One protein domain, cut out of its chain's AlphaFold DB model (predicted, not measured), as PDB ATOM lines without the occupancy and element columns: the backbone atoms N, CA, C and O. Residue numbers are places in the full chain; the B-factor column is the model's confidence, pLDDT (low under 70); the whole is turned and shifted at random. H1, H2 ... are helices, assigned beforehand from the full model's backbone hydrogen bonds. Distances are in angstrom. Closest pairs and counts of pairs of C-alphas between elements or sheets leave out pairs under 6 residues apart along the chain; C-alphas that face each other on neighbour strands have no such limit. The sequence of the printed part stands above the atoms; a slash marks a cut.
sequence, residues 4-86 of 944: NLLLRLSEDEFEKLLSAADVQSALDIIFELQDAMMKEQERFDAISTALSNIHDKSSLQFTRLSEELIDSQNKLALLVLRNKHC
ATOM      1  N   ASN A   4     212.588 175.927 150.455       77.44
ATOM      2  CA  ASN A   4     212.385 174.473 150.363       77.44
ATOM      3  C   ASN A   4     211.869 173.824 151.659       77.44
ATOM      4  O   ASN A   4     211.387 172.695 151.605       77.44
ATOM      5  N   LEU A   5     211.997 174.490 152.809       79.94
ATOM      6  CA  LEU A   5     211.412 174.064 154.077       79.94
ATOM      7  C   LEU A   5     209.982 174.608 154.217       79.94
ATOM      8  O   LEU A   5     209.082 173.831 154.517       79.94
ATOM      9  N   LEU A   6     209.749 175.887 153.891       81.62
ATOM     10  CA  LEU A   6     208.412 176.511 153.882       81.62
ATOM     11  C   LEU A   6     207.415 175.765 152.972       81.62
ATOM     12  O   LEU A   6     206.264 175.556 153.346       81.62
ATOM     13  N   LEU A   7     207.875 175.299 151.804       83.50
ATOM     14  CA  LEU A   7     207.088 174.498 150.853       83.50
ATOM     15  C   LEU A   7     206.900 173.021 151.261       83.50
ATOM     16  O   LEU A   7     206.292 172.262 150.509       83.50
ATOM     17  N   ARG A   8     207.440 172.585 152.407       84.19
ATOM     18  CA  ARG A   8     207.332 171.202 152.917       84.19
ATOM     19  C   ARG A   8     206.589 171.075 154.245       84.19
ATOM     20  O   ARG A   8     206.302 169.952 154.644       84.19
ATOM     21  N   LEU A   9     206.296 172.189 154.912       85.31
ATOM     22  CA  LEU A   9     205.433 172.212 156.090       85.31
ATOM     23  C   LEU A   9     203.996 171.843 155.703       85.31
ATOM     24  O   LEU A   9     203.518 172.229 154.628       85.31
ATOM     25  N   SER A  10     203.285 171.172 156.608       86.06
ATOM     26  CA  SER A  10     201.818 171.103 156.568       86.06
ATOM     27  C   SER A  10     201.195 172.499 156.741       86.06
ATOM     28  O   SER A  10     201.897 173.480 156.994       86.06
ATOM     29  N   GLU A  11     199.879 172.626 156.562       80.44
ATOM     30  CA  GLU A  11     199.200 173.928 156.697       80.44
ATOM     31  C   GLU A  11     199.241 174.394 158.160       80.44
ATOM     32  O   GLU A  11     199.818 175.440 158.445       80.44
ATOM     33  N   ASP A  12     198.822 173.525 159.085       80.81
ATOM     34  CA  ASP A  12     199.049 173.610 160.532       80.81
ATOM     35  C   ASP A  12     200.438 174.123 160.939       80.81
ATOM     36  O   ASP A  12     200.564 174.961 161.830       80.81
ATOM     37  N   GLU A  13     201.499 173.556 160.361       86.44
ATOM     38  CA  GLU A  13     202.884 173.903 160.696       86.44
ATOM     39  C   GLU A  13     203.291 175.263 160.124       86.44
ATOM     40  O   GLU A  13     204.020 176.006 160.779       86.44
ATOM     41  N   PHE A  14     202.816 175.604 158.925       87.56
ATOM     42  CA  PHE A  14     203.068 176.899 158.296       87.56
ATOM     43  C   PHE A  14     202.337 178.035 159.030       87.56
ATOM     44  O   PHE A  14     202.919 179.093 159.256       87.56
ATOM     45  N   GLU A  15     201.106 177.803 159.491       83.81
ATOM     46  CA  GLU A  15     200.343 178.776 160.283       83.81
ATOM     47  C   GLU A  15     200.889 178.934 161.707       83.81
ATOM     48  O   GLU A  15     201.008 180.061 162.192       83.81
ATOM     49  N   LYS A  16     201.322 177.843 162.358       83.56
ATOM     50  CA  LYS A  16     202.051 177.904 163.645       83.56
ATOM     51  C   LYS A  16     203.391 178.633 163.518       83.56
ATOM     52  O   LYS A  16     203.847 179.231 164.486       83.56
ATOM     53  N   LEU A  17     204.015 178.607 162.338       84.50
ATOM     54  CA  LEU A  17     205.236 179.361 162.064       84.50
ATOM     55  C   LEU A  17     204.955 180.850 161.833       84.50
ATOM     56  O   LEU A  17     205.646 181.680 162.412       84.50
ATOM     57  N   LEU A  18     203.936 181.195 161.038       83.19
ATOM     58  CA  LEU A  18     203.541 182.589 160.799       83.19
ATOM     59  C   LEU A  18     203.032 183.279 162.071       83.19
ATOM     60  O   LEU A  18     203.438 184.399 162.352       83.19
ATOM     61  N   SER A  19     202.207 182.603 162.873       79.75
ATOM     62  CA  SER A  19     201.699 183.140 164.150       79.75
ATOM     63  C   SER A  19     202.761 183.245 165.257       79.75
ATOM     64  O   SER A  19     202.531 183.918 166.260       79.75
ATOM     65  N   ALA A  20     203.930 182.621 165.075       81.31
ATOM     66  CA  ALA A  20     205.098 182.753 165.950       81.31
ATOM     67  C   ALA A  20     206.205 183.662 165.371       81.31
ATOM     68  O   ALA A  20     207.244 183.838 166.013       81.31
ATOM     69  N   ALA A  21     206.015 184.218 164.171       80.94
ATOM     70  CA  ALA A  21     206.963 185.117 163.521       80.94
ATOM     71  C   ALA A  21     206.743 186.574 163.959       80.94
ATOM     72  O   ALA A  21     205.615 187.005 164.189       80.94
ATOM     73  N   ASP A  22     207.821 187.361 164.028       82.19
ATOM     74  CA  ASP A  22     207.694 188.817 164.116       82.19
ATOM     75  C   ASP A  22     207.385 189.440 162.741       82.19
ATOM     76  O   ASP A  22     207.498 188.796 161.694       82.19
ATOM     77  N   VAL A  23     206.981 190.713 162.741       74.50
ATOM     78  CA  VAL A  23     206.551 191.429 161.526       74.50
ATOM     79  C   VAL A  23     207.642 191.435 160.448       74.50
ATOM     80  O   VAL A  23     207.332 191.296 159.267       74.50
ATOM     81  N   GLN A  24     208.920 191.542 160.832       76.00
ATOM     82  CA  GLN A  24     210.026 191.512 159.874       76.00
ATOM     83  C   GLN A  24     210.205 190.114 159.272       76.00
ATOM     84  O   GLN A  24     210.303 189.980 158.056       76.00
ATOM     85  N   SER A  25     210.174 189.068 160.098       77.69
ATOM     86  CA  SER A  25     210.273 187.674 159.653       77.69
ATOM     87  C   SER A  25     209.109 187.281 158.734       77.69
ATOM     88  O   SER A  25     209.314 186.564 157.754       77.69
ATOM     89  N   ALA A  26     207.898 187.774 159.010       77.75
ATOM     90  CA  ALA A  26     206.730 187.579 158.154       77.75
ATOM     91  C   ALA A  26     206.884 188.289 156.795       77.75
ATOM     92  O   ALA A  26     206.611 187.687 155.755       77.75
ATOM     93  N   LEU A  27     207.381 189.532 156.778       77.75
ATOM     94  CA  LEU A  27     207.686 190.258 155.537       77.75
ATOM     95  C   LEU A  27     208.780 189.558 154.717       77.75
ATOM     96  O   LEU A  27     208.610 189.376 153.512       77.75
ATOM     97  N   ASP A  28     209.855 189.093 155.355       81.69
ATOM     98  CA  ASP A  28     210.934 188.350 154.694       81.69
ATOM     99  C   ASP A  28     210.417 187.041 154.059       81.69
ATOM    100  O   ASP A  28     210.796 186.701 152.935       81.69
ATOM    101  N   ILE A  29     209.495 186.332 154.727       83.81
ATOM    102  CA  ILE A  29     208.800 185.152 154.176       83.81
ATOM    103  C   ILE A  29     207.934 185.527 152.962       83.81
ATOM    104  O   ILE A  29     207.974 184.828 151.947       83.81
ATOM    105  N   ILE A  30     207.184 186.634 153.023       83.12
ATOM    106  CA  ILE A  30     206.377 187.126 151.893       83.12
ATOM    107  C   ILE A  30     207.273 187.457 150.689       83.12
ATOM    108  O   ILE A  30     206.935 187.073 149.566       83.12
ATOM    109  N   PHE A  31     208.426 188.099 150.903       82.25
ATOM    110  CA  PHE A  31     209.380 188.409 149.835       82.25
ATOM    111  C   PHE A  31     210.052 187.153 149.249       82.25
ATOM    112  O   PHE A  31     210.107 187.039 148.022       82.25
ATOM    113  N   GLU A  32     210.494 186.184 150.070       84.38
ATOM    114  CA  GLU A  32     211.013 184.891 149.572       84.38
ATOM    115  C   GLU A  32     209.962 184.154 148.717       84.38
ATOM    116  O   GLU A  32     210.294 183.600 147.666       84.38
ATOM    117  N   LEU A  33     208.684 184.179 149.119       85.50
ATOM    118  CA  LEU A  33     207.589 183.565 148.358       85.50
ATOM    119  C   LEU A  33     207.308 184.293 147.030       85.50
ATOM    120  O   LEU A  33     207.126 183.629 146.012       85.50
ATOM    121  N   GLN A  34     207.303 185.630 147.001       85.00
ATOM    122  CA  GLN A  34     207.034 186.399 145.775       85.00
ATOM    123  C   GLN A  34     208.169 186.292 144.740       85.00
ATOM    124  O   GLN A  34     207.903 186.145 143.545       85.00
ATOM    125  N   ASP A  35     209.428 186.301 145.183       85.81
ATOM    126  CA  ASP A  35     210.591 186.037 144.325       85.81
ATOM    127  C   ASP A  35     210.555 184.611 143.742       85.81
ATOM    128  O   ASP A  35     210.782 184.408 142.544       85.81
ATOM    129  N   ALA A  36     210.173 183.623 144.558       87.00
ATOM    130  CA  ALA A  36     209.970 182.250 144.111       87.00
ATOM    131  C   ALA A  36     208.811 182.102 143.109       87.00
ATOM    132  O   ALA A  36     208.951 181.361 142.134       87.00
ATOM    133  N   MET A  37     207.696 182.815 143.306       88.81
ATOM    134  CA  MET A  37     206.566 182.842 142.365       88.81
ATOM    135  C   MET A  37     206.983 183.370 140.993       88.81
ATOM    136  O   MET A  37     206.677 182.735 139.986       88.81
ATOM    137  N   MET A  38     207.720 184.487 140.933       82.62
ATOM    138  CA  MET A  38     208.208 185.027 139.657       82.62
ATOM    139  C   MET A  38     209.131 184.037 138.937       82.62
ATOM    140  O   MET A  38     208.959 183.798 137.745       82.62
ATOM    141  N   LYS A  39     210.064 183.406 139.661       86.81
ATOM    142  CA  LYS A  39     211.011 182.436 139.081       86.81
ATOM    143  C   LYS A  39     210.334 181.156 138.589       86.81
ATOM    144  O   LYS A  39     210.740 180.614 137.563       86.81
ATOM    145  N   GLU A  40     209.297 180.678 139.278       92.25
ATOM    146  CA  GLU A  40     208.537 179.510 138.816       92.25
ATOM    147  C   GLU A  40     207.579 179.856 137.662       92.25
ATOM    148  O   GLU A  40     207.369 179.015 136.793       92.25
ATOM    149  N   GLN A  41     207.065 181.092 137.584       85.44
ATOM    150  CA  GLN A  41     206.307 181.573 136.420       85.44
ATOM    151  C   GLN A  41     207.200 181.690 135.174       85.44
ATOM    152  O   GLN A  41     206.840 181.162 134.126       85.44
ATOM    153  N   GLU A  42     208.390 182.299 135.282       87.75
ATOM    154  CA  GLU A  42     209.352 182.358 134.166       87.75
ATOM    155  C   GLU A  42     209.745 180.948 133.683       87.75
ATOM    156  O   GLU A  42     209.892 180.715 132.480       87.75
ATOM    157  N   ARG A  43     209.855 179.980 134.606       90.44
ATOM    158  CA  ARG A  43     210.071 178.562 134.283       90.44
ATOM    159  C   ARG A  43     208.859 177.929 133.586       90.44
ATOM    160  O   ARG A  43     209.050 177.256 132.575       90.44
ATOM    161  N   PHE A  44     207.643 178.148 134.085       93.31
ATOM    162  CA  PHE A  44     206.406 177.640 133.482       93.31
ATOM    163  C   PHE A  44     206.233 178.157 132.046       93.31
ATOM    164  O   PHE A  44     206.019 177.365 131.127       93.31
ATOM    165  N   ASP A  45     206.420 179.461 131.826       84.25
ATOM    166  CA  ASP A  45     206.314 180.098 130.510       84.25
ATOM    167  C   ASP A  45     207.366 179.548 129.530       84.25
ATOM    168  O   ASP A  45     207.064 179.273 128.362       84.25
ATOM    169  N   ALA A  46     208.597 179.316 130.006       89.81
ATOM    170  CA  ALA A  46     209.667 178.719 129.211       89.81
ATOM    171  C   ALA A  46     209.385 177.251 128.837       89.81
ATOM    172  O   ALA A  46     209.588 176.870 127.681       89.81
ATOM    173  N   ILE A  47     208.883 176.432 129.771       91.38
ATOM    174  CA  ILE A  47     208.504 175.032 129.501       91.38
ATOM    175  C   ILE A  47     207.306 174.981 128.544       91.38
ATOM    176  O   ILE A  47     207.332 174.216 127.582       91.38
ATOM    177  N   SER A  48     206.296 175.831 128.746       90.81
ATOM    178  CA  SER A  48     205.126 175.952 127.866       90.81
ATOM    179  C   SER A  48     205.539 176.309 126.431       90.81
ATOM    180  O   SER A  48     205.153 175.629 125.477       90.81
ATOM    181  N   THR A  49     206.439 177.288 126.280       90.88
ATOM    182  CA  THR A  49     207.016 177.682 124.983       90.88
ATOM    183  C   THR A  49     207.839 176.551 124.348       90.88
ATOM    184  O   THR A  49     207.783 176.337 123.134       90.88
ATOM    185  N   ALA A  50     208.594 175.784 125.141       89.62
ATOM    186  CA  ALA A  50     209.327 174.617 124.650       89.62
ATOM    187  C   ALA A  50     208.379 173.500 124.177       89.62
ATOM    188  O   ALA A  50     208.597 172.926 123.109       89.62
ATOM    189  N   LEU A  51     207.299 173.239 124.921       89.19
ATOM    190  CA  LEU A  51     206.277 172.245 124.593       89.19
ATOM    191  C   LEU A  51     205.525 172.604 123.300       89.19
ATOM    192  O   LEU A  51     205.324 171.737 122.449       89.19
ATOM    193  N   SER A  52     205.157 173.879 123.105       86.62
ATOM    194  CA  SER A  52     204.455 174.333 121.892       86.62
ATOM    195  C   SER A  52     205.276 174.189 120.606       86.62
ATOM    196  O   SER A  52     204.702 174.095 119.521       86.62
ATOM    197  N   ASN A  53     206.605 174.129 120.721       88.50
ATOM    198  CA  ASN A  53     207.522 173.952 119.593       88.50
ATOM    199  C   ASN A  53     207.765 172.473 119.218       88.50
ATOM    200  O   ASN A  53     208.475 172.202 118.250       88.50
ATOM    201  N   ILE A  54     207.186 171.506 119.943       89.38
ATOM    202  CA  ILE A  54     207.322 170.074 119.634       89.38
ATOM    203  C   ILE A  54     206.104 169.585 118.844       89.38
ATOM    204  O   ILE A  54     205.005 169.424 119.374       89.38
ATOM    205  N   HIS A  55     206.316 169.301 117.558       82.44
ATOM    206  CA  HIS A  55     205.266 168.793 116.671       82.44
ATOM    207  C   HIS A  55     204.893 167.321 116.931       82.44
ATOM    208  O   HIS A  55     203.741 166.945 116.715       82.44
ATOM    209  N   ASP A  56     205.828 166.490 117.407       87.81
ATOM    210  CA  ASP A  56     205.561 165.085 117.747       87.81
ATOM    211  C   ASP A  56     205.188 164.917 119.227       87.81
ATOM    212  O   ASP A  56     206.046 164.799 120.108       87.81
ATOM    213  N   LYS A  57     203.878 164.842 119.480       82.38
ATOM    214  CA  LYS A  57     203.296 164.623 120.812       82.38
ATOM    215  C   LYS A  57     203.459 163.195 121.352       82.38
ATOM    216  O   LYS A  57     203.078 162.944 122.489       82.38
ATOM    217  N   SER A  58     203.998 162.264 120.560       81.69
ATOM    218  CA  SER A  58     204.352 160.906 121.002       81.69
ATOM    219  C   SER A  58     205.825 160.766 121.407       81.69
ATOM    220  O   SER A  58     206.231 159.727 121.929       81.69
ATOM    221  N   SER A  59     206.629 161.816 121.206       90.50
ATOM    222  CA  SER A  59     208.044 161.821 121.568       90.50
ATOM    223  C   SER A  59     208.258 161.834 123.087       90.50
ATOM    224  O   SER A  59     207.583 162.547 123.830       90.50
ATOM    225  N   LEU A  60     209.291 161.121 123.553       89.75
ATOM    226  CA  LEU A  60     209.716 161.115 124.962       89.75
ATOM    227  C   LEU A  60     210.021 162.532 125.498       89.75
ATOM    228  O   LEU A  60     209.861 162.799 126.686       89.75
ATOM    229  N   GLN A  61     210.440 163.446 124.616       87.88
ATOM    230  CA  GLN A  61     210.687 164.848 124.948       87.88
ATOM    231  C   GLN A  61     209.385 165.620 125.218       87.88
ATOM    232  O   GLN A  61     209.362 166.443 126.132       87.88
ATOM    233  N   PHE A  62     208.305 165.341 124.475       91.75
ATOM    234  CA  PHE A  62     206.985 165.915 124.745       91.75
ATOM    235  C   PHE A  62     206.437 165.424 126.089       91.75
ATOM    236  O   PHE A  62     206.043 166.248 126.910       91.75
ATOM    237  N   THR A  63     206.482 164.110 126.351       89.31
ATOM    238  CA  THR A  63     206.039 163.528 127.631       89.31
ATOM    239  C   THR A  63     206.762 164.178 128.807       89.31
ATOM    240  O   THR A  63     206.117 164.736 129.692       89.31
ATOM    241  N   ARG A  64     208.100 164.213 128.763       93.44
ATOM    242  CA  ARG A  64     208.917 164.790 129.832       93.44
ATOM    243  C   ARG A  64     208.643 166.282 130.056       93.44
ATOM    244  O   ARG A  64     208.554 166.715 131.199       93.44
ATOM    245  N   LEU A  65     208.520 167.087 128.997       91.81
ATOM    246  CA  LEU A  65     208.207 168.513 129.160       91.81
ATOM    247  C   LEU A  65     206.770 168.738 129.648       91.81
ATOM    248  O   LEU A  65     206.527 169.710 130.353       91.81
ATOM    249  N   SER A  66     205.834 167.838 129.331       90.75
ATOM    250  CA  SER A  66     204.480 167.870 129.891       90.75
ATOM    251  C   SER A  66     204.473 167.543 131.390       90.75
ATOM    252  O   SER A  66     203.735 168.177 132.138       90.75
ATOM    253  N   GLU A  67     205.303 166.598 131.841       93.25
ATOM    254  CA  GLU A  67     205.508 166.292 133.265       93.25
ATOM    255  C   GLU A  67     206.159 167.482 133.995       93.25
ATOM    256  O   GLU A  67     205.617 167.968 134.986       93.25
ATOM    257  N   GLU A  68     207.256 168.034 133.457       93.75
ATOM    258  CA  GLU A  68     207.928 169.204 134.044       93.75
ATOM    259  C   GLU A  68     207.024 170.459 134.084       93.75
ATOM    260  O   GLU A  68     207.168 171.280 134.994       93.75
ATOM    261  N   LEU A  69     206.073 170.604 133.146       92.75
ATOM    262  CA  LEU A  69     205.075 171.683 133.144       92.75
ATOM    263  C   LEU A  69     204.040 171.516 134.264       92.75
ATOM    264  O   LEU A  69     203.715 172.490 134.942       92.75
ATOM    265  N   ILE A  70     203.550 170.289 134.480       89.88
ATOM    266  CA  ILE A  70     202.593 169.958 135.549       89.88
ATOM    267  C   ILE A  70     203.241 170.162 136.926       89.88
ATOM    268  O   ILE A  70     202.638 170.787 137.799       89.88
ATOM    269  N   ASP A  71     204.493 169.736 137.112       91.31
ATOM    270  CA  ASP A  71     205.259 170.005 138.338       91.31
ATOM    271  C   ASP A  71     205.427 171.512 138.593       91.31
ATOM    272  O   ASP A  71     205.235 171.984 139.718       91.31
ATOM    273  N   SER A  72     205.746 172.285 137.547       92.31
ATOM    274  CA  SER A  72     205.866 173.748 137.627       92.31
ATOM    275  C   SER A  72     204.526 174.404 137.997       92.31
ATOM    276  O   SER A  72     204.498 175.307 138.833       92.31
ATOM    277  N   GLN A  73     203.408 173.922 137.440       91.19
ATOM    278  CA  GLN A  73     202.054 174.397 137.746       91.19
ATOM    279  C   GLN A  73     201.650 174.096 139.197       91.19
ATOM    280  O   GLN A  73     201.178 174.988 139.904       91.19
ATOM    281  N   ASN A  74     201.879 172.866 139.664       90.19
ATOM    282  CA  ASN A  74     201.585 172.443 141.036       90.19
ATOM    283  C   ASN A  74     202.394 173.257 142.058       90.19
ATOM    284  O   ASN A  74     201.856 173.721 143.066       90.19
ATOM    285  N   LYS A  75     203.684 173.486 141.780       90.81
ATOM    286  CA  LYS A  75     204.557 174.295 142.637       90.81
ATOM    287  C   LYS A  75     204.147 175.772 142.656       90.81
ATOM    288  O   LYS A  75     204.163 176.380 143.725       90.81
ATOM    289  N   LEU A  76     203.746 176.337 141.515       90.25
ATOM    290  CA  LEU A  76     203.227 177.705 141.435       90.25
ATOM    291  C   LEU A  76     201.925 177.864 142.239       90.25
ATOM    292  O   LEU A  76     201.788 178.827 142.990       90.25
ATOM    293  N   ALA A  77     201.003 176.898 142.154       86.19
ATOM    294  CA  ALA A  77     199.769 176.899 142.941       86.19
ATOM    295  C   ALA A  77     200.041 176.849 144.457       86.19
ATOM    296  O   ALA A  77     199.460 177.631 145.211       86.19
ATOM    297  N   LEU A  78     200.974 175.999 144.905       86.44
ATOM    298  CA  LEU A  78     201.391 175.930 146.311       86.44
ATOM    299  C   LEU A  78     202.048 177.237 146.790       86.44
ATOM    300  O   LEU A  78     201.773 177.694 147.899       86.44
ATOM    301  N   LEU A  79     202.886 177.860 145.956       89.44
ATOM    302  CA  LEU A  79     203.498 179.161 146.243       89.44
ATOM    303  C   LEU A  79     202.444 180.269 146.413       89.44
ATOM    304  O   LEU A  79     202.501 181.013 147.390       89.44
ATOM    305  N   VAL A  80     201.456 180.337 145.511       86.69
ATOM    306  CA  VAL A  80     200.320 181.276 145.598       86.69
ATOM    307  C   VAL A  80     199.510 181.044 146.877       86.69
ATOM    308  O   VAL A  80     199.198 182.005 147.579       86.69
ATOM    309  N   LEU A  81     199.205 179.787 147.217       84.44
ATOM    310  CA  LEU A  81     198.458 179.438 148.429       84.44
ATOM    311  C   LEU A  81     199.212 179.858 149.701       84.44
ATOM    312  O   LEU A  81     198.653 180.543 150.557       84.44
ATOM    313  N   ARG A  82     200.508 179.536 149.796       86.75
ATOM    314  CA  ARG A  82     201.363 179.948 150.921       86.75
ATOM    315  C   ARG A  82     201.471 181.472 151.032       86.75
ATOM    316  O   ARG A  82     201.397 182.000 152.140       86.75
ATOM    317  N   ASN A  83     201.564 182.191 149.910       86.94
ATOM    318  CA  ASN A  83     201.560 183.657 149.907       86.94
ATOM    319  C   ASN A  83     200.216 184.231 150.394       86.94
ATOM    320  O   ASN A  83     200.207 185.171 151.183       86.94
ATOM    321  N   LYS A  84     199.086 183.621 150.007       83.50
ATOM    322  CA  LYS A  84     197.738 184.024 150.436       83.50
ATOM    323  C   LYS A  84     197.543 183.911 151.957       83.50
ATOM    324  O   LYS A  84     197.065 184.871 152.558       83.50
ATOM    325  N   HIS A  85     197.947 182.802 152.589       79.56
ATOM    326  CA  HIS A  85     197.799 182.629 154.048       79.56
ATOM    327  C   HIS A  85     198.555 183.706 154.846       79.56
ATOM    328  O   HIS A  85     198.038 184.189 155.853       79.56
ATOM    329  N   CYS A  86     199.712 184.172 154.352       80.38
ATOM    330  CA  CYS A  86     200.460 185.272 154.975       80.38
ATOM    331  C   CYS A  86     199.630 186.564 155.102       80.38
ATOM    332  O   CYS A  86     199.786 187.277 156.084       80.38
TER     333      CYS A  86
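This is residues 4 to 86 of the 944 residues of an uncharacterized protein of Bugula neritina (UniProt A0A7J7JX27). The model is a long helical hairpin: H2 and H3 run side by side in opposite directions for most of the domain's length. The short helix H1 sits at the open end of this hairpin, near the start of H2 and the end of H3, set steeply to both long helices. The printed part has 83 residues, with three named helices in the order H1, H2, H3 and no named strand; the class is all helix. The whole is loose, with a radius of gyration of the C-alphas of 16.2 A, and its outline is a rod that spans 52 by 20 by 16 A.

H2 is the longest helix, residues 23 to 52, and measures 43.2 A from first to last C-alpha. It runs from C-alpha 23 at (206.551, 191.429, 161.526) to C-alpha 52 at (204.455, 174.333, 121.892). H3, residues 60 to 86, measures 39.6 A and ends with C-alpha 86 at (200.460, 185.272, 154.975). H1, residues 11 to 18, begins with C-alpha 11 at (199.200, 173.928, 156.697) and measures 10.5 A. Residues 4 to 10, before H1, hold no named helix.

H2 and H3 touch, with 28 pairs of C-alphas within 8 A. Their closest C-alphas are those of Phe 44 and Ser 72, 5.7 A apart. They run opposite ways at a shallow tilt of 23 degrees and form a helical hairpin. H1 and H3 are close but not clearly touching; their closest C-alphas, those of Leu 18 and Cys 86, are 7.1 A apart. These two run the same way at a steep tilt of 53 degrees. H1 and H2 are also close but not clearly touching, with the C-alphas of Leu 18 and Ala 26 the closest at 6.5 A. They run opposite ways at a steep tilt of 49 degrees. In H1 and H2 every O i to N i+4 pair is within hydrogen-bond range, and in H3 22 of 23 such pairs are.

The two C-alphas farthest apart in the domain are those of Asp 22 and Asp 56, at 52.1 A. The first and last printed C-alphas, those of Asn 4 and Cys 86, are 16.7 A apart. The link from H1 to H2 is tight, with 4 residues between them, and the link from H2 to H3 is short, with 7. The printed part has no cut. The mean pLDDT of the printed part is 86.0, and no printed residue is under 70.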